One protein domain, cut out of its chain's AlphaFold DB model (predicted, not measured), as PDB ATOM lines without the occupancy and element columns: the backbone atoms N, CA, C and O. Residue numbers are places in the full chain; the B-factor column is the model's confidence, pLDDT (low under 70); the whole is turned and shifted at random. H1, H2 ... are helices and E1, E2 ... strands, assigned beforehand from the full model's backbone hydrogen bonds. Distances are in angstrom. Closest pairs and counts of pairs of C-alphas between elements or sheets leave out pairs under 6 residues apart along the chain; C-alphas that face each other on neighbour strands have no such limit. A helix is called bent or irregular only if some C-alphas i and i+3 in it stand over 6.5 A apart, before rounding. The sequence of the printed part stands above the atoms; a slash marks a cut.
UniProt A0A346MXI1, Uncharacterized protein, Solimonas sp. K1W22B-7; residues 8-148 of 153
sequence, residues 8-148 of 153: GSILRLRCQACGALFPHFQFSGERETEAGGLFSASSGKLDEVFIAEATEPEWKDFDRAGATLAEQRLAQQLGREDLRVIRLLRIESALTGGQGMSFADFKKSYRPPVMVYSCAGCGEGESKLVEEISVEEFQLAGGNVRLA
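This is residues 8 to 148 of the 153 residues of an uncharacterized protein of Solimonas sp. K1W22B-7 (UniProt A0A346MXI1). Two sheets stand face to face as a sandwich with crossed strands: the sheet E2 E1 E8 E7 E6, curled like part of a barrel, and the smaller sheet E5 E3 E4 E9, with H2 packed on its other face. The stretch from E6 through H3 to E7 reaches far out from the sandwich along the longest axis, with the centre of H3, residues 103 to 109, the farthest of the elements from the mean of the C-alphas, at 29.4 A. The 141 printed residues have four named helices and nine strands, in the order E1 E2 E3 E4 H1 H2 E5 E6 H3 E7 E8 H4 E9, of mixed class. The larger sheet is antiparallel, the smaller mixed. The whole is compact by its radius of gyration of the C-alphas, 16.8 A, but elongated, spanning 56 by 34 by 31 A.

E1, residues 8 to 15, and E2, residues 21 to 28, form a hairpin, with N 11 and O 24 within hydrogen-bond range at 2.8 A. E8, residues 126 to 133, is antiparallel to E1, with N 12 and O 131 2.9 A apart, and bends by 57 degrees at residue 130. E7, residues 114 to 118, makes a hairpin with E8, N 127 to O 117 being 2.8 A. E6, residues 88 to 92, is an edge strand antiparallel to E7, N 92 to O 114 being 2.8 A. This sheet is strongly twisted. E3, residues 38 to 43, and E4, residues 48 to 53, form a hairpin, N 41 to O 50 being 2.9 A. E5, residues 83 to 85, is antiparallel to E3, N 84 to O 42 being 2.9 A; E9, residues 144 to 147, is parallel to E4, N 51 to O 146 being 2.8 A. The facing parts of the sandwich are 9.7 A centre to centre, strands at 58 degrees; the closest C-alphas of E2 and E3, Phe 25 and Ser 40, are 5.8 A apart. H2, residues 62 to 78, is on one face of the smaller sheet, making two layers, at a height of 7.1 A; C-alphas Ala 67 and Val 85 are its closest to E5, 5.9 A. H2 is irregular: C-alphas 64 and 67 are 7.0 A apart. H1, residues 56 to 60, touches H2 at residues 65 to 70 alone, closest C-alphas Glu 58 and Gly 66, 3.9 A. E4, H1 H2 and E5 form a split strand-helix-strand unit, two same-way strands with E3 between them, its crossover right-handed. H4, residues 135 to 140, stands up from the larger sheet over E1, at a height of 9.8 A, and only grazes the smaller; C-alphas Ser 9 and Val 135 are the closest of E1 and H4, 5.8 A. H3, residues 103 to 109, is on neither sheet and touches no helix. H1, H3 and H4 have every O i to N i+4 pair within hydrogen-bond range; H2 has 10 of 13.

E1 begins at C-alpha 8 (234.180, 108.689, -26.613) and is 21.5 A long; E2 is 22.1 A, E3 17.5 A, E4 17.0 A, and H2 and E8 20.4 A each. H3 begins at C-alpha 103 (236.262, 134.135, -9.748). E9 ends at C-alpha 147 (229.791, 98.151, -32.653).

The two C-alphas farthest apart, Gly 79 and Gly 100, are 57.3 A apart. The printed part has no cut, and no link is long. The mean pLDDT of the printed part is 89.3, and residues 29 to 35 and 94 to 99 are under 70.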
ATOM      1  N   GLY A   8     234.683 108.589 -27.977       92.75
ATOM      2  CA  GLY A   8     234.180 108.689 -26.613       92.75
ATOM      3  C   GLY A   8     235.070 108.006 -25.582       92.75
ATOM      4  O   GLY A   8     236.186 107.577 -25.880       92.75
ATOM      5  N   SER A   9     234.545 107.901 -24.369       96.00
ATOM      6  CA  SER A   9     235.185 107.259 -23.221       96.00
ATOM      7  C   SER A   9     234.259 106.221 -22.585       96.00
ATOM      8  O   SER A   9     233.055 106.167 -22.856       96.00
ATOM      9  N   ILE A  10     234.824 105.355 -21.743       97.88
ATOM     10  CA  ILE A  10     234.054 104.396 -20.950       97.88
ATOM     11  C   ILE A  10     233.893 104.943 -19.539       97.88
ATOM     12  O   ILE A  10     234.863 105.163 -18.817       97.88
ATOM     13  N   LEU A  11     232.643 105.089 -19.118       97.94
ATOM     14  CA  LEU A  11     232.267 105.367 -17.743       97.94
ATOM     15  C   LEU A  11     232.035 104.046 -17.017       97.94
ATOM     16  O   LEU A  11     231.165 103.269 -17.411       97.94
ATOM     17  N   ARG A  12     232.746 103.793 -15.918       98.00
ATOM     18  CA  ARG A  12     232.344 102.741 -14.976       98.00
ATOM     19  C   ARG A  12     231.339 103.309 -13.993       98.00
ATOM     20  O   ARG A  12     231.647 104.194 -13.191       98.00
ATOM     21  N   LEU A  13     230.127 102.778 -14.048       98.19
ATOM     22  CA  LEU A  13     228.996 103.229 -13.254       98.19
ATOM     23  C   LEU A  13     228.699 102.226 -12.146       98.19
ATOM     24  O   LEU A  13     228.687 101.017 -12.376       98.19
ATOM     25  N   ARG A  14     228.414 102.727 -10.941       98.06
ATOM     26  CA  ARG A  14     227.943 101.902  -9.822       98.06
ATOM     27  C   ARG A  14     226.520 102.265  -9.439       98.06
ATOM     28  O   ARG A  14     226.250 103.402  -9.038       98.06
ATOM     29  N   CYS A  15     225.640 101.271  -9.490       98.19
ATOM     30  CA  CYS A  15     224.273 101.390  -9.006       98.19
ATOM     31  C   CYS A  15     224.239 101.536  -7.484       98.19
ATOM     32  O   CYS A  15     224.840 100.745  -6.758       98.19
ATOM     33  N   GLN A  16     223.492 102.521  -6.998       97.75
ATOM     34  CA  GLN A  16     223.330 102.799  -5.572       97.75
ATOM     35  C   GLN A  16     222.300 101.878  -4.900       97.75
ATOM     36  O   GLN A  16     222.308 101.750  -3.681       97.75
ATOM     37  N   ALA A  17     221.432 101.223  -5.680       97.19
ATOM     38  CA  ALA A  17     220.404 100.318  -5.162       97.19
ATOM     39  C   ALA A  17     220.889  98.861  -5.066       97.19
ATOM     40  O   ALA A  17     220.774  98.241  -4.015       97.19
ATOM     41  N   CYS A  18     221.440  98.307  -6.153       96.94
ATOM     42  CA  CYS A  18     221.853  96.898  -6.213       96.94
ATOM     43  C   CYS A  18     223.374  96.683  -6.175       96.94
ATOM     44  O   CYS A  18     223.824  95.542  -6.180       96.94
ATOM     45  N   GLY A  19     224.176  97.754  -6.174       96.50
ATOM     46  CA  GLY A  19     225.638  97.670  -6.130       96.50
ATOM     47  C   GLY A  19     226.311  97.223  -7.433       96.50
ATOM     48  O   GLY A  19     227.539  97.170  -7.470       96.50
ATOM     49  N   ALA A  20     225.547  96.929  -8.492       97.00
ATOM     50  CA  ALA A  20     226.095  96.514  -9.782       97.00
ATOM     51  C   ALA A  20     227.097  97.546 -10.320       97.00
ATOM     52  O   ALA A  20     226.805  98.746 -10.333       97.00
ATOM     53  N   LEU A  21     228.255  97.056 -10.763       97.56
ATOM     54  CA  LEU A  21     229.278  97.811 -11.477       97.56
ATOM     55  C   LEU A  21     229.196  97.412 -12.949       97.56
ATOM     56  O   LEU A  21     229.224  96.224 -13.251       97.56
ATOM     57  N   PHE A  22     229.049  98.386 -13.839       98.00
ATOM     58  CA  PHE A  22     228.913  98.131 -15.269       98.00
ATOM     59  C   PHE A  22     229.496  99.295 -16.078       98.00
ATOM     60  O   PHE A  22     229.504 100.436 -15.594       98.00
ATOM     61  N   PRO A  23     230.013  99.032 -17.285       98.31
ATOM     62  CA  PRO A  23     230.514 100.079 -18.161       98.31
ATOM     63  C   PRO A  23     229.357 100.795 -18.874       98.31
ATOM     64  O   PRO A  23     228.261 100.262 -18.995       98.31
ATOM     65  N   HIS A  24     229.602 102.002 -19.365       97.56
ATOM     66  CA  HIS A  24     228.720 102.768 -20.241       97.56
ATOM     67  C   HIS A  24     229.596 103.596 -21.179       97.56
ATOM     68  O   HIS A  24     230.557 104.209 -20.724       97.56
ATOM     69  N   PHE A  25     229.292 103.620 -22.476       96.75
ATOM     70  CA  PHE A  25     230.028 104.467 -23.411       96.75
ATOM     71  C   PHE A  25     229.450 105.878 -23.396       96.75
ATOM     72  O   PHE A  25     228.268 106.060 -23.712       96.75
ATOM     73  N   GLN A  26     230.287 106.855 -23.059       94.25
ATOM     74  CA  GLN A  26     229.983 108.268 -23.191       94.25
ATOM     75  C   GLN A  26     230.532 108.775 -24.520       94.25
ATOM     76  O   GLN A  26     231.740 108.850 -24.727       94.25
ATOM     77  N   PHE A  27     229.620 109.146 -25.411       91.19
ATOM     78  CA  PHE A  27     229.957 109.712 -26.709       91.19
ATOM     79  C   PHE A  27     230.615 111.085 -26.552       91.19
ATOM     80  O   PHE A  27     230.107 111.946 -25.830       91.19
ATOM     81  N   SER A  28     231.708 111.300 -27.277       84.81
ATOM     82  CA  SER A  28     232.266 112.621 -27.543       84.81
ATOM     83  C   SER A  28     231.916 113.026 -28.970       84.81
ATOM     84  O   SER A  28     232.088 112.249 -29.904       84.81
ATOM     85  N   GLY A  29     231.432 114.250 -29.153       66.50
ATOM     86  CA  GLY A  29     231.192 114.812 -30.477       66.50
ATOM     87  C   GLY A  29     231.606 116.274 -30.508       66.50
ATOM     88  O   GLY A  29     231.279 117.027 -29.594       66.50
ATOM     89  N   GLU A  30     232.305 116.689 -31.567       50.75
ATOM     90  CA  GLU A  30     232.562 118.112 -31.832       50.75
ATOM     91  C   GLU A  30     231.296 118.830 -32.338       50.75
ATOM     92  O   GLU A  30     231.199 120.057 -32.265       50.75
ATOM     93  N   ARG A  31     230.307 118.074 -32.838       49.69
ATOM     94  CA  ARG A  31     229.013 118.571 -33.321       49.69
ATOM     95  C   ARG A  31     227.873 117.742 -32.732       49.69
ATOM     96  O   ARG A  31     227.831 116.529 -32.906       49.69
ATOM     97  N   GLU A  32     226.901 118.414 -32.111       48.84
ATOM     98  CA  GLU A  32     225.694 117.805 -31.515       48.84
ATOM     99  C   GLU A  32     224.883 116.933 -32.499       48.84
ATOM    100  O   GLU A  32     224.103 116.086 -32.077       48.84
ATOM    101  N   THR A  33     225.080 117.096 -33.812       49.16
ATOM    102  CA  THR A  33     224.377 116.345 -34.864       49.16
ATOM    103  C   THR A  33     225.004 114.993 -35.223       49.16
ATOM    104  O   THR A  33     224.360 114.227 -35.930       49.16
ATOM    105  N   GLU A  34     226.234 114.689 -34.793       53.88
ATOM    106  CA  GLU A  34     226.939 113.444 -35.172       53.88
ATOM    107  C   GLU A  34     226.662 112.271 -34.220       53.88
ATOM    108  O   GLU A  34     226.743 111.119 -34.627       53.88
ATOM    109  N   ALA A  35     226.265 112.557 -32.975       57.88
ATOM    110  CA  ALA A  35     225.830 111.544 -32.007       57.88
ATOM    111  C   ALA A  35     224.299 111.366 -31.964       57.88
ATOM    112  O   ALA A  35     223.789 110.563 -31.181       57.88
ATOM    113  N   GLY A  36     223.553 112.128 -32.772       71.50
ATOM    114  CA  GLY A  36     222.096 112.043 -32.829       71.50
ATOM    115  C   GLY A  36     221.656 110.648 -33.265       71.50
ATOM    116  O   GLY A  36     221.998 110.212 -34.358       71.50
ATOM    117  N   GLY A  37     220.909 109.954 -32.406       85.50
ATOM    118  CA  GLY A  37     220.464 108.587 -32.662       85.50
ATOM    119  C   GLY A  37     221.405 107.495 -32.157       85.50
ATOM    120  O   GLY A  37     221.001 106.342 -32.167       85.50
ATOM    121  N   LEU A  38     222.610 107.787 -31.662       91.44
ATOM    122  CA  LEU A  38     223.461 106.746 -31.077       91.44
ATOM    123  C   LEU A  38     223.070 106.456 -29.628       91.44
ATOM    124  O   LEU A  38     222.718 107.351 -28.859       91.44
ATOM    125  N   PHE A  39     223.188 105.194 -29.232       93.81
ATOM    126  CA  PHE A  39     223.029 104.789 -27.843       93.81
ATOM    127  C   PHE A  39     224.042 103.721 -27.455       93.81
ATOM    128  O   PHE A  39     224.618 103.037 -28.305       93.81
ATOM    129  N   SER A  40     224.241 103.570 -26.146       95.94
ATOM    130  CA  SER A  40     225.007 102.459 -25.605       95.94
ATOM    131  C   SER A  40     224.173 101.594 -24.671       95.94
ATOM    132  O   SER A  40     223.325 102.073 -23.910       95.94
ATOM    133  N   ALA A  41     224.406 100.290 -24.768       96.69
ATOM    134  CA  ALA A  41     223.778  99.278 -23.944       96.69
ATOM    135  C   ALA A  41     224.835  98.399 -23.285       96.69
ATOM    136  O   ALA A  41     225.858  98.074 -23.889       96.69
ATOM    137  N   SER A  42     224.572  97.988 -22.051       97.19
ATOM    138  CA  SER A  42     225.530  97.235 -21.247       97.19
ATOM    139  C   SER A  42     224.846  96.136 -20.459       97.19
ATOM    140  O   SER A  42     223.651  96.206 -20.165       97.19
ATOM    141  N   SER A  43     225.621  95.111 -20.121       95.25
ATOM    142  CA  SER A  43     225.190  94.052 -19.217       95.25
ATOM    143  C   SER A  43     225.473  94.454 -17.774       95.25
ATOM    144  O   SER A  43     226.533  94.986 -17.458       95.25
ATOM    145  N   GLY A  44     224.558  94.132 -16.860       93.38
ATOM    146  CA  GLY A  44     224.833  94.211 -15.421       93.38
ATOM    147  C   GLY A  44     225.741  93.093 -14.887       93.38
ATOM    148  O   GLY A  44     225.972  93.039 -13.680       93.38
ATOM    149  N   LYS A  45     226.184  92.158 -15.743       93.31
ATOM    150  CA  LYS A  45     226.945  90.951 -15.365       93.31
ATOM    151  C   LYS A  45     228.292  90.817 -16.072       93.31
ATOM    152  O   LYS A  45     229.149  90.092 -15.577       93.31
ATOM    153  N   LEU A  46     228.445  91.438 -17.236       95.38
ATOM    154  CA  LEU A  46     229.622  91.325 -18.093       95.38
ATOM    155  C   LEU A  46     230.230  92.710 -18.320       95.38
ATOM    156  O   LEU A  46     229.497  93.683 -18.499       95.38
ATOM    157  N   ASP A  47     231.559  92.778 -18.377       95.88
ATOM    158  CA  ASP A  47     232.291  93.993 -18.741       95.88
ATOM    159  C   ASP A  47     232.258  94.197 -20.258       95.88
ATOM    160  O   ASP A  47     233.213  93.934 -20.995       95.88
ATOM    161  N   GLU A  48     231.110  94.655 -20.746       95.75
ATOM    162  CA  GLU A  48     230.895  94.915 -22.161       95.75
ATOM    163  C   GLU A  48     230.004  96.129 -22.418       95.75
ATOM    164  O   GLU A  48     229.091  96.457 -21.653       95.75
ATOM    165  N   VAL A  49     230.259  96.767 -23.554       96.94
ATOM    166  CA  VAL A  49     229.437  97.846 -24.082       96.94
ATOM    167  C   VAL A  49     229.096  97.557 -25.532       96.94
ATOM    168  O   VAL A  49     229.971  97.279 -26.351       96.94
ATOM    169  N   PHE A  50     227.813  97.649 -25.844       96.12
ATOM    170  CA  PHE A  50     227.290  97.672 -27.197       96.12
ATOM    171  C   PHE A  50     226.969  99.104 -27.585       96.12
ATOM    172  O   PHE A  50     226.338  99.824 -26.814       96.12
ATOM    173  N   ILE A  51     227.386  99.494 -28.780       95.19
ATOM    174  CA  ILE A  51     227.096 100.791 -29.382       95.19
ATOM    175  C   ILE A  51     226.331 100.529 -30.671       95.19
ATOM    176  O   ILE A  51     226.767  99.726 -31.501       95.19
ATOM    177  N   ALA A  52     225.189 101.187 -30.821       93.31
ATOM    178  CA  ALA A  52     224.308 101.010 -31.963       93.31
ATOM    179  C   ALA A  52     223.589 102.315 -32.305       93.31
ATOM    180  O   ALA A  52     223.514 103.236 -31.484       93.31
ATOM    181  N   GLU A  53     223.042 102.364 -33.514       92.19
ATOM    182  CA  GLU A  53     222.153 103.438 -33.934       92.19
ATOM    183  C   GLU A  53     220.705 103.060 -33.591       92.19
ATOM    184  O   GLU A  53     220.257 101.919 -33.762       92.19
ATOM    185  N   ALA A  54     219.966 104.019 -33.049       92.38
ATOM    186  CA  ALA A  54     218.541 103.934 -32.823       92.38
ATOM    187  C   ALA A  54     217.827 104.057 -34.168       92.38
ATOM    188  O   ALA A  54     218.051 104.981 -34.946       92.38
ATOM    189  N   THR A  55     216.907 103.139 -34.423       92.69
ATOM    190  CA  THR A  55     215.967 103.265 -35.538       92.69
ATOM    191  C   THR A  55     215.030 104.456 -35.310       92.69
ATOM    192  O   THR A  55     214.837 104.902 -34.180       92.69
ATOM    193  N   GLU A  56     214.379 104.956 -36.364       91.31
ATOM    194  CA  GLU A  56     213.435 106.079 -36.240       91.31
ATOM    195  C   GLU A  56     212.355 105.862 -35.149       91.31
ATOM    196  O   GLU A  56     212.139 106.779 -34.348       91.31
ATOM    197  N   PRO A  57     211.709 104.678 -35.026       91.81
ATOM    198  CA  PRO A  57     210.754 104.426 -33.945       91.81
ATOM    199  C   PRO A  57     211.376 104.453 -32.543       91.81
ATOM    200  O   PRO A  57     210.731 104.911 -31.603       91.81
ATOM    201  N   GLU A  58     212.613 103.972 -32.398       94.50
ATOM    202  CA  GLU A  58     213.345 103.977 -31.126       94.50
ATOM    203  C   GLU A  58     213.762 105.397 -30.744       94.50
ATOM    204  O   GLU A  58     213.626 105.796 -29.591       94.50
ATOM    205  N   TRP A  59     214.224 106.186 -31.711       91.69
ATOM    206  CA  TRP A  59     214.695 107.542 -31.465       91.69
ATOM    207  C   TRP A  59     213.560 108.504 -31.110       91.69
ATOM    208  O   TRP A  59     213.688 109.320 -30.199       91.69
ATOM    209  N   LYS A  60     212.414 108.386 -31.790       89.56
ATOM    210  CA  LYS A  60     211.277 109.306 -31.637       89.56
ATOM    211  C   LYS A  60     210.740 109.405 -30.204       89.56
ATOM    212  O   LYS A  60     210.203 110.447 -29.838       89.56
ATOM    213  N   ASP A  61     210.851 108.335 -29.420       88.06
ATOM    214  CA  ASP A  61     210.352 108.274 -28.041       88.06
ATOM    215  C   ASP A  61     211.387 107.655 -27.086       88.06
ATOM    216  O   ASP A  61     211.036 106.897 -26.177       88.06
ATOM    217  N   PHE A  62     212.674 107.945 -27.323       87.50
ATOM    218  CA  PHE A  62     213.808 107.274 -26.677       87.50
ATOM    219  C   PHE A  62     213.719 107.260 -25.143       87.50
ATOM    220  O   PHE A  62     213.884 106.207 -24.523       87.50
ATOM    221  N   ASP A  63     213.356 108.390 -24.531       83.12
ATOM    222  CA  ASP A  63     213.284 108.533 -23.071       83.12
ATOM    223  C   ASP A  63     212.117 107.780 -22.413       83.12
ATOM    224  O   ASP A  63     212.156 107.538 -21.201       83.12
ATOM    225  N   ARG A  64     211.083 107.397 -23.177       83.38
ATOM    226  CA  ARG A  64     209.901 106.693 -22.654       83.38
ATOM    227  C   ARG A  64     209.894 105.221 -23.041       83.38
ATOM    228  O   ARG A  64     210.120 104.373 -22.183       83.38
ATOM    229  N   ALA A  65     209.593 104.916 -24.301       90.88
ATOM    230  CA  ALA A  65     209.446 103.546 -24.793       90.88
ATOM    231  C   ALA A  65     210.579 103.131 -25.739       90.88
ATOM    232  O   ALA A  65     210.846 101.941 -25.891       90.88
ATOM    233  N   GLY A  66     211.251 104.096 -26.364       92.56
ATOM    234  CA  GLY A  66     212.239 103.855 -27.406       92.56
ATOM    235  C   GLY A  66     213.470 103.092 -26.924       92.56
ATOM    236  O   GLY A  66     213.895 102.158 -27.598       92.56
ATOM    237  N   ALA A  67     213.976 103.385 -25.722       93.12
ATOM    238  CA  ALA A  67     215.046 102.592 -25.111       93.12
ATOM    239  C   ALA A  67     214.643 101.117 -24.931       93.12
ATOM    240  O   ALA A  67     215.406 100.223 -25.281       93.12
ATOM    241  N   THR A  68     213.417 100.850 -24.473       94.88
ATOM    242  CA  THR A  68     212.895  99.482 -24.331       94.88
ATOM    243  C   THR A  68     212.763  98.779 -25.685       94.88
ATOM    244  O   THR A  68     213.057  97.591 -25.790       94.88
ATOM    245  N   LEU A  69     212.347  99.494 -26.738       96.44
ATOM    246  CA  LEU A  69     212.302  98.949 -28.100       96.44
ATOM    247  C   LEU A  69     213.706  98.575 -28.599       96.44
ATOM    248  O   LEU A  69     213.887  97.482 -29.137       96.44
ATOM    249  N   ALA A  70     214.702  99.426 -28.345       95.38
ATOM    250  CA  ALA A  70     216.095  99.153 -28.686       95.38
ATOM    251  C   ALA A  70     216.648  97.938 -27.923       95.38
ATOM    252  O   ALA A  70     217.294  97.077 -28.520       95.38
ATOM    253  N   GLU A  71     216.340  97.803 -26.629       95.62
ATOM    254  CA  GLU A  71     216.685  96.614 -25.837       95.62
ATOM    255  C   GLU A  71     216.058  95.339 -26.414       95.62
ATOM    256  O   GLU A  71     216.744  94.330 -26.568       95.62
ATOM    257  N   GLN A  72     214.774  95.382 -26.784       96.00
ATOM    258  CA  GLN A  72     214.080  94.246 -27.401       96.00
ATOM    259  C   GLN A  72     214.695  93.866 -28.750       96.00
ATOM    260  O   GLN A  72     214.892  92.679 -29.020       96.00
ATOM    261  N   ARG A  73     215.036  94.853 -29.586       95.44
ATOM    262  CA  ARG A  73     215.716  94.618 -30.863       95.44
ATOM    263  C   ARG A  73     217.084  93.980 -30.648       95.44
ATOM    264  O   ARG A  73     217.369  92.960 -31.273       95.44
ATOM    265  N   LEU A  74     217.911  94.537 -29.760       94.38
ATOM    266  CA  LEU A  74     219.216  93.961 -29.426       94.38
ATOM    267  C   LEU A  74     219.069  92.532 -28.899       94.38
ATOM    268  O   LEU A  74     219.836  91.654 -29.293       94.38
ATOM    269  N   ALA A  75     218.051  92.273 -28.076       95.12
ATOM    270  CA  ALA A  75     217.797  90.942 -27.552       95.12
ATOM    271  C   ALA A  75     217.463  89.926 -28.643       95.12
ATOM    272  O   ALA A  75     218.008  88.821 -28.636       95.12
ATOM    273  N   GLN A  76     216.639  90.309 -29.619       95.25
ATOM    274  CA  GLN A  76     216.318  89.470 -30.774       95.25
ATOM    275  C   GLN A  76     217.532  89.241 -31.681       95.25
ATOM    276  O   GLN A  76     217.753  88.120 -32.134       95.25
ATOM    277  N   GLN A  77     218.329  90.281 -31.939       93.44
ATOM    278  CA  GLN A  77     219.491  90.206 -32.829       93.44
ATOM    279  C   GLN A  77     220.641  89.382 -32.238       93.44
ATOM    280  O   GLN A  77     221.326  88.665 -32.966       93.44
ATOM    281  N   LEU A  78     220.863  89.489 -30.928       92.44
ATOM    282  CA  LEU A  78     222.011  88.891 -30.243       92.44
ATOM    283  C   LEU A  78     221.659  87.613 -29.471       92.44
ATOM    284  O   LEU A  78     222.564  86.934 -28.988       92.44
ATOM    285  N   GLY A  79     220.368  87.293 -29.326       94.69
ATOM    286  CA  GLY A  79     219.892  86.178 -28.505       94.69
ATOM    287  C   GLY A  79     220.160  86.383 -27.010       94.69
ATOM    288  O   GLY A  79     220.514  85.431 -26.314       94.69
ATOM    289  N   ARG A  80     220.065  87.629 -26.522       92.25
ATOM    290  CA  ARG A  80     220.470  88.023 -25.162       92.25
ATOM    291  C   ARG A  80     219.529  89.027 -24.513       92.25
ATOM    292  O   ARG A  80     219.323  90.107 -25.036       92.25
ATOM    293  N   GLU A  81     219.050  88.733 -23.313       93.75
ATOM    294  CA  GLU A  81     218.068  89.583 -22.615       93.75
ATOM    295  C   GLU A  81     218.662  90.428 -21.481       93.75
ATOM    296  O   GLU A  81     217.934  91.117 -20.766       93.75
ATOM    297  N   ASP A  82     219.974  90.362 -21.269       94.88
ATOM    298  CA  ASP A  82     220.657  91.015 -20.150       94.88
ATOM    299  C   ASP A  82     221.264  92.381 -20.503       94.88
ATOM    300  O   ASP A  82     221.801  93.049 -19.622       94.88
ATOM    301  N   LEU A  83     221.164  92.800 -21.768       95.50
ATOM    302  CA  LEU A  83     221.571  94.129 -22.213       95.50
ATOM    303  C   LEU A  83     220.508  95.164 -21.860       95.50
ATOM    304  O   LEU A  83     219.311  94.955 -22.079       95.50
ATOM    305  N   ARG A  84     220.956  96.297 -21.327       96.38
ATOM    306  CA  ARG A  84     220.112  97.447 -21.007       96.38
ATOM    307  C   ARG A  84     220.694  98.709 -21.598       96.38
ATOM    308  O   ARG A  84     221.897  98.938 -21.487       96.38
ATOM    309  N   VAL A  85     219.836  99.528 -22.188       95.94
ATOM    310  CA  VAL A  85     220.192 100.847 -22.702       95.94
ATOM    311  C   VAL A  85     220.414 101.778 -21.518       95.94
ATOM    312  O   VAL A  85     219.553 101.944 -20.645       95.94
ATOM    313  N   ILE A  86     221.594 102.389 -21.471       95.44
ATOM    314  CA  ILE A  86     221.969 103.270 -20.369       95.44
ATOM    315  C   ILE A  86     221.503 104.686 -20.689       95.44
ATOM    316  O   ILE A  86     221.888 105.272 -21.698       95.44
ATOM    317  N   ARG A  87     220.660 105.236 -19.814       93.62
ATOM    318  CA  ARG A  87     220.035 106.551 -19.974       93.62
ATOM    319  C   ARG A  87     220.529 107.502 -18.902       93.62
ATOM    320  O   ARG A  87     220.622 107.118 -17.736       93.62
ATOM    321  N   LEU A  88     220.775 108.753 -19.275       93.31
ATOM    322  CA  LEU A  88     220.951 109.835 -18.313       93.31
ATOM    323  C   LEU A  88     219.580 110.182 -17.715       93.31
ATOM    324  O   LEU A  88     218.696 110.663 -18.413       93.31
ATOM    325  N   LEU A  89     219.397 109.933 -16.422       93.12
ATOM    326  CA  LEU A  89     218.139 110.194 -15.719       93.12
ATOM    327  C   LEU A  89     218.024 111.654 -15.286       93.12
ATOM    328  O   LEU A  89     216.951 112.248 -15.364       93.12
ATOM    329  N   ARG A  90     219.121 112.220 -14.774       93.69
ATOM    330  CA  ARG A  90     219.192 113.622 -14.346       93.69
ATOM    331  C   ARG A  90     220.629 114.085 -14.157       93.69
ATOM    332  O   ARG A  90     221.554 113.284 -14.023       93.69
ATOM    333  N   ILE A  91     220.773 115.400 -14.052       92.44
ATOM    334  CA  ILE A  91     222.008 116.067 -13.654       92.44
ATOM    335  C   ILE A  91     221.766 116.728 -12.298       92.44
ATOM    336  O   ILE A  91     220.965 117.656 -12.174       92.44
ATOM    337  N   GLU A  92     222.463 116.257 -11.273       90.88
ATOM    338  CA  GLU A  92     222.476 116.884  -9.955       90.88
ATOM    339  C   GLU A  92     223.483 118.040  -9.997       90.88
ATOM    340  O   GLU A  92     224.698 117.835  -9.947       90.88
ATOM    341  N   SER A  93     222.990 119.269 -10.144       79.88
ATOM    342  CA  SER A  93     223.830 120.465 -10.112       79.88
ATOM    343  C   SER A  93     223.924 121.028  -8.694       79.88
ATOM    344  O   SER A  93     222.924 121.294  -8.030       79.88
ATOM    345  N   ALA A  94     225.152 121.268  -8.234       61.72
ATOM    346  CA  ALA A  94     225.415 122.065  -7.045       61.72
ATOM    347  C   ALA A  94     225.361 123.553  -7.422       61.72
ATOM    348  O   ALA A  94     226.383 124.232  -7.509       61.72
ATOM    349  N   LEU A  95     224.169 124.074  -7.713       55.97
ATOM    350  CA  LEU A  95     223.994 125.508  -7.925       55.97
ATOM    351  C   LEU A  95     224.157 126.238  -6.584       55.97
ATOM    352  O   LEU A  95     223.190 126.490  -5.873       55.97
ATOM    353  N   THR A  96     225.384 126.636  -6.254       55.44
ATOM    354  CA  THR A  96     225.575 127.902  -5.538       55.44
ATOM    355  C   THR A  96     225.730 128.970  -6.609       55.44
ATOM    356  O   THR A  96     226.765 129.075  -7.261       55.44
ATOM    357  N   GLY A  97     224.639 129.692  -6.877       57.53
ATOM    358  CA  GLY A  97     224.611 130.758  -7.871       57.53
ATOM    359  C   GLY A  97     225.728 131.766  -7.604       57.53
ATOM    360  O   GLY A  97     225.725 132.441  -6.582       57.53
ATOM    361  N   GLY A  98     226.681 131.868  -8.529       57.69
ATOM    362  CA  GLY A  98     227.832 132.771  -8.438       57.69
ATOM    363  C   GLY A  98     227.502 134.246  -8.687       57.69
ATOM    364  O   GLY A  98     228.390 135.002  -9.073       57.69
ATOM    365  N   GLN A  99     226.247 134.681  -8.517       61.19
ATOM    366  CA  GLN A  99     225.914 136.097  -8.663       61.19
ATOM    367  C   GLN A  99     226.567 136.891  -7.524       61.19
ATOM    368  O   GLN A  99     226.236 136.712  -6.357       61.19
ATOM    369  N   GLY A 100     227.522 137.754  -7.879       70.06
ATOM    370  CA  GLY A 100     228.255 138.600  -6.932       70.06
ATOM    371  C   GLY A 100     229.508 137.968  -6.311       70.06
ATOM    372  O   GLY A 100     230.143 138.612  -5.480       70.06
ATOM    373  N   MET A 101     229.895 136.748  -6.704       77.56
ATOM    374  CA  MET A 101     231.137 136.117  -6.237       77.56
ATOM    375  C   MET A 101     232.325 136.462  -7.140       77.56
ATOM    376  O   MET A 101     232.195 136.550  -8.361       77.56
ATOM    377  N   SER A 102     233.509 136.614  -6.542       84.62
ATOM    378  CA  SER A 102     234.753 136.699  -7.309       84.62
ATOM    379  C   SER A 102     235.050 135.359  -7.997       84.62
ATOM    380  O   SER A 102     234.629 134.298  -7.532       84.62
ATOM    381  N   PHE A 103     235.836 135.371  -9.078       81.69
ATOM    382  CA  PHE A 103     236.262 134.135  -9.748       81.69
ATOM    383  C   PHE A 103     237.028 133.181  -8.809       81.69
ATOM    384  O   PHE A 103     236.905 131.960  -8.911       81.69
ATOM    385  N   ALA A 104     237.791 133.731  -7.858       84.25
ATOM    386  CA  ALA A 104     238.504 132.943  -6.857       84.25
ATOM    387  C   ALA A 104     237.544 132.227  -5.892       84.25
ATOM    388  O   ALA A 104     237.786 131.071  -5.536       84.25
ATOM    389  N   ASP A 105     236.449 132.881  -5.500       81.19
ATOM    390  CA  ASP A 105     235.435 132.294  -4.620       81.19
ATOM    391  C   ASP A 105     234.571 131.277  -5.364       81.19
ATOM    392  O   ASP A 105     234.323 130.196  -4.833       81.19
ATOM    393  N   PHE A 106     234.233 131.555  -6.628       82.06
ATOM    394  CA  PHE A 106     233.596 130.588  -7.519       82.06
ATOM    395  C   PHE A 106     234.428 129.307  -7.641       82.06
ATOM    396  O   PHE A 106     233.902 128.216  -7.468       82.06
ATOM    397  N   LYS A 107     235.745 129.405  -7.861       80.88
ATOM    398  CA  LYS A 107     236.608 128.217  -7.980       80.88
ATOM    399  C   LYS A 107     236.651 127.381  -6.692       80.88
ATOM    400  O   LYS A 107     236.810 126.166  -6.765       80.88
ATOM    401  N   LYS A 108     236.510 128.008  -5.517       80.44
ATOM    402  CA  LYS A 108     236.462 127.308  -4.219       80.44
ATOM    403  C   LYS A 108     235.115 126.617  -3.976       80.44
ATOM    404  O   LYS A 108     235.087 125.503  -3.442       80.44
ATOM    405  N   SER A 109     234.014 127.275  -4.337       79.00
ATOM    406  CA  SER A 109     232.654 126.767  -4.125       79.00
ATOM    407  C   SER A 109     232.189 125.809  -5.219       79.00
ATOM    408  O   SER A 109     231.334 124.966  -4.951       79.00
ATOM    409  N   TYR A 110     232.776 125.891  -6.415       79.94
ATOM    410  CA  TYR A 110     232.392 125.072  -7.554       79.94
ATOM    411  C   TYR A 110     232.470 123.586  -7.209       79.94
ATOM    412  O   TYR A 110     233.474 123.069  -6.701       79.94
ATOM    413  N   ARG A 111     231.377 122.890  -7.503       81.19
ATOM    414  CA  ARG A 111     231.313 121.437  -7.531       81.19
ATOM    415  C   ARG A 111     230.793 121.052  -8.912       81.19
ATOM    416  O   ARG A 111     229.771 121.606  -9.324       81.19
ATOM    417  N   PRO A 112     231.495 120.163  -9.635       81.75
ATOM    418  CA  PRO A 112     231.035 119.728 -10.938       81.75
ATOM    419  C   PRO A 112     229.666 119.049 -10.806       81.75
ATOM    420  O   PRO A 112     229.372 118.456  -9.762       81.75
ATOM    421  N   PRO A 113     228.813 119.155 -11.837       86.44
ATOM    422  CA  PRO A 113     227.543 118.455 -11.850       86.44
ATOM    423  C   PRO A 113     227.764 116.942 -11.750       86.44
ATOM    424  O   PRO A 113     228.698 116.397 -12.337       86.44
ATOM    425  N   VAL A 114     226.880 116.262 -11.025       91.44
ATOM    426  CA  VAL A 114     226.883 114.801 -10.924       91.44
ATOM    427  C   VAL A 114     225.831 114.251 -11.877       91.44
ATOM    428  O   VAL A 114     224.637 114.507 -11.723       91.44
ATOM    429  N   MET A 115     226.279 113.496 -12.874       94.38
ATOM    430  CA  MET A 115     225.399 112.795 -13.808       94.38
ATOM    431  C   MET A 115     224.871 111.514 -13.156       94.38
ATOM    432  O   MET A 115     225.635 110.753 -12.554       94.38
ATOM    433  N   VAL A 116     223.561 111.285 -13.257       96.50
ATOM    434  CA  VAL A 116     222.885 110.106 -12.703       96.50
ATOM    435  C   VAL A 116     222.277 109.296 -13.837       96.50
ATOM    436  O   VAL A 116     221.465 109.821 -14.595       96.50
ATOM    437  N   TYR A 117     222.638 108.018 -13.925       96.75
ATOM    438  CA  TYR A 117     222.263 107.118 -15.018       96.75
ATOM    439  C   TYR A 117     221.352 105.975 -14.556       96.75
ATOM    440  O   TYR A 117     221.337 105.628 -13.372       96.75
ATOM    441  N   SER A 118     220.626 105.350 -15.485       96.44
ATOM    442  CA  SER A 118     219.890 104.105 -15.231       96.44
ATOM    443  C   SER A 118     220.835 102.931 -14.951       96.44
ATOM    444  O   SER A 118     221.981 102.902 -15.397       96.44
ATOM    445  N   CYS A 119     220.363 101.946 -14.185       97.00
ATOM    446  CA  CYS A 119     221.130 100.746 -13.856       97.00
ATOM    447  C   CYS A 119     220.962  99.632 -14.897       97.00
ATOM    448  O   CYS A 119     219.843  99.188 -15.151       97.00
ATOM    449  N   ALA A 120     222.079  99.077 -15.383       96.38
ATOM    450  CA  ALA A 120     222.073  97.903 -16.261       96.38
ATOM    451  C   ALA A 120     221.653  96.591 -15.567       96.38
ATOM    452  O   ALA A 120     221.206  95.651 -16.215       96.38
ATOM    453  N   GLY A 121     221.830  96.499 -14.246       94.50
ATOM    454  CA  GLY A 121     221.600  95.271 -13.479       94.50
ATOM    455  C   GLY A 121     220.160  95.079 -13.007       94.50
ATOM    456  O   GLY A 121     219.600  94.002 -13.183       94.50
ATOM    457  N   CYS A 122     219.559  96.102 -12.389       93.00
ATOM    458  CA  CYS A 122     218.198  96.013 -11.842       93.00
ATOM    459  C   CYS A 122     217.144  96.809 -12.624       93.00
ATOM    460  O   CYS A 122     215.972  96.726 -12.279       93.00
ATOM    461  N   GLY A 123     217.530  97.588 -13.640       83.38
ATOM    462  CA  GLY A 123     216.612  98.362 -14.489       83.38
ATOM    463  C   GLY A 123     215.994  99.608 -13.841       83.38
ATOM    464  O   GLY A 123     215.743 100.585 -14.537       83.38
ATOM    465  N   GLU A 124     215.801  99.615 -12.520       88.19
ATOM    466  CA  GLU A 124     215.138 100.715 -11.793       88.19
ATOM    467  C   GLU A 124     216.095 101.551 -10.931       88.19
ATOM    468  O   GLU A 124     215.771 102.665 -10.526       88.19
ATOM    469  N   GLY A 125     217.283 101.021 -10.633       94.75
ATOM    470  CA  GLY A 125     218.265 101.690  -9.787       94.75
ATOM    471  C   GLY A 125     218.995 102.831 -10.491       94.75
ATOM    472  O   GLY A 125     219.128 102.867 -11.714       94.75
ATOM    473  N   GLU A 126     219.542 103.731  -9.683       97.56
ATOM    474  CA  GLU A 126     220.313 104.881 -10.144       97.56
ATOM    475  C   GLU A 126     221.807 104.636  -9.976       97.56
ATOM    476  O   GLU A 126     222.251 104.105  -8.954       97.56
ATOM    477  N   SER A 127     222.590 105.049 -10.963       97.94
ATOM    478  CA  SER A 127     224.023 104.789 -11.023       97.94
ATOM    479  C   SER A 127     224.816 106.077 -11.177       97.94
ATOM    480  O   SER A 127     224.389 107.005 -11.863       97.94
ATOM    481  N   LYS A 128     225.977 106.132 -10.521       97.50
ATOM    482  CA  LYS A 128     226.899 107.276 -10.558       97.50
ATOM    483  C   LYS A 128     228.274 106.829 -11.038       97.50
ATOM    484  O   LYS A 128     228.638 105.661 -10.870       97.50
ATOM    485  N   LEU A 129     229.010 107.771 -11.620       97.25
ATOM    486  CA  LEU A 129     230.378 107.565 -12.079       97.25
ATOM    487  C   LEU A 129     231.294 107.170 -10.917       97.25
ATOM    488  O   LEU A 129     231.288 107.813  -9.867       97.25
ATOM    489  N   VAL A 130     232.081 106.118 -11.128       97.06
ATOM    490  CA  VAL A 130     233.195 105.726 -10.257       97.06
ATOM    491  C   VAL A 130     234.513 106.161 -10.881       97.06
ATOM    492  O   VAL A 130     235.352 106.739 -10.197       97.06
ATOM    493  N   GLU A 131     234.671 105.905 -12.176       96.56
ATOM    494  CA  GLU A 131     235.850 106.270 -12.953       96.56
ATOM    495  C   GLU A 131     235.493 106.395 -14.433       96.56
ATOM    496  O   GLU A 131     234.561 105.751 -14.920       96.56
ATOM    497  N   GLU A 132     236.261 107.220 -15.129       97.38
ATOM    498  CA  GLU A 132     236.248 107.364 -16.577       97.38
ATOM    499  C   GLU A 132     237.605 106.893 -17.104       97.38
ATOM    500  O   GLU A 132     238.640 107.276 -16.556       97.38
ATOM    501  N   ILE A 133     237.590 106.038 -18.126       97.56
ATOM    502  CA  ILE A 133     238.781 105.432 -18.735       97.56
ATOM    503  C   ILE A 133     238.688 105.489 -20.262       97.56
ATOM    504  O   ILE A 133     237.589 105.588 -20.825       97.56
ATOM    505  N   SER A 134     239.830 105.406 -20.948       96.88
ATOM    506  CA  SER A 134     239.830 105.298 -22.410       96.88
ATOM    507  C   SER A 134     239.259 103.948 -22.859       96.88
ATOM    508  O   SER A 134     239.228 102.965 -22.109       96.88
ATOM    509  N   VAL A 135     238.805 103.872 -24.110       96.06
ATOM    510  CA  VAL A 135     238.352 102.594 -24.677       96.06
ATOM    511  C   VAL A 135     239.498 101.585 -24.750       96.06
ATOM    512  O   VAL A 135     239.289 100.404 -24.479       96.06
ATOM    513  N   GLU A 136     240.710 102.042 -25.064       97.00
ATOM    514  CA  GLU A 136     241.891 101.177 -25.129       97.00
ATOM    515  C   GLU A 136     242.220 100.610 -23.745       97.00
ATOM    516  O   GLU A 136     242.450  99.412 -23.611       97.00
ATOM    517  N   GLU A 137     242.177 101.441 -22.700       97.81
ATOM    518  CA  GLU A 137     242.377 101.005 -21.314       97.81
ATOM    519  C   GLU A 137     241.318  99.984 -20.887       97.81
ATOM    520  O   GLU A 137     241.645  98.963 -20.275       97.81
ATOM    521  N   PHE A 138     240.054 100.209 -21.255       97.81
ATOM    522  CA  PHE A 138     238.970  99.267 -20.987       97.81
ATOM    523  C   PHE A 138     239.192  97.916 -21.680       97.81
ATOM    524  O   PHE A 138     239.043  96.870 -21.044       97.81
ATOM    525  N   GLN A 139     239.593  97.925 -22.953       97.12
ATOM    526  CA  GLN A 139     239.884  96.712 -23.721       97.12
ATOM    527  C   GLN A 139     241.115  95.969 -23.189       97.12
ATOM    528  O   GLN A 139     241.083  94.745 -23.049       97.12
ATOM    529  N   LEU A 140     242.180  96.689 -22.819       97.56
ATOM    530  CA  LEU A 140     243.376  96.114 -22.193       97.56
ATOM    531  C   LEU A 140     243.068  95.457 -20.841       97.56
ATOM    532  O   LEU A 140     243.696  94.461 -20.486       97.56
ATOM    533  N   ALA A 141     242.078  95.971 -20.108       96.50
ATOM    534  CA  ALA A 141     241.582  95.373 -18.869       96.50
ATOM    535  C   ALA A 141     240.650  94.158 -19.087       96.50
ATOM    536  O   ALA A 141     240.143  93.604 -18.112       96.50
ATOM    537  N   GLY A 142     240.423  93.731 -20.336       97.25
ATOM    538  CA  GLY A 142     239.567  92.593 -20.695       97.25
ATOM    539  C   GLY A 142     238.110  92.955 -21.000       97.25
ATOM    540  O   GLY A 142     237.300  92.060 -21.254       97.25
ATOM    541  N   GLY A 143     237.772  94.246 -20.990       97.25
ATOM    542  CA  GLY A 143     236.466  94.747 -21.396       97.25
ATOM    543  C   GLY A 143     236.229  94.601 -22.899       97.25
ATOM    544  O   GLY A 143     237.161  94.576 -23.701       97.25
ATOM    545  N   ASN A 144     234.964  94.513 -23.306       97.00
ATOM    546  CA  ASN A 144     234.595  94.351 -24.713       97.00
ATOM    547  C   ASN A 144     233.747  95.521 -25.209       97.00
ATOM    548  O   ASN A 144     232.703  95.813 -24.634       97.00
ATOM    549  N   VAL A 145     234.146  96.147 -26.314       96.44
ATOM    550  CA  VAL A 145     233.320  97.140 -27.018       96.44
ATOM    551  C   VAL A 145     232.868  96.541 -28.340       96.44
ATOM    552  O   VAL A 145     233.688  96.057 -29.119       96.44
ATOM    553  N   ARG A 146     231.557  96.529 -28.573       94.69
ATOM    554  CA  ARG A 146     230.932  95.967 -29.768       94.69
ATOM    555  C   ARG A 146     230.146  97.046 -30.487       94.69
ATOM    556  O   ARG A 146     229.301  97.706 -29.892       94.69
ATOM    557  N   LEU A 147     230.425  97.182 -31.772       91.56
ATOM    558  CA  LEU A 147     229.791  98.151 -32.653       91.56
ATOM    559  C   LEU A 147     228.775  97.424 -33.541       91.56
ATOM    560  O   LEU A 147     229.088  96.366 -34.094       91.56
ATOM    561  N   ALA A 148     227.566  97.967 -33.658       86.31
ATOM    562  CA  ALA A 148     226.546  97.516 -34.603       86.31
ATOM    563  C   ALA A 148     226.490  98.436 -35.837       86.31
ATOM    564  O   ALA A 148     227.232  99.408 -35.926       86.31
TER     565      ALA A 148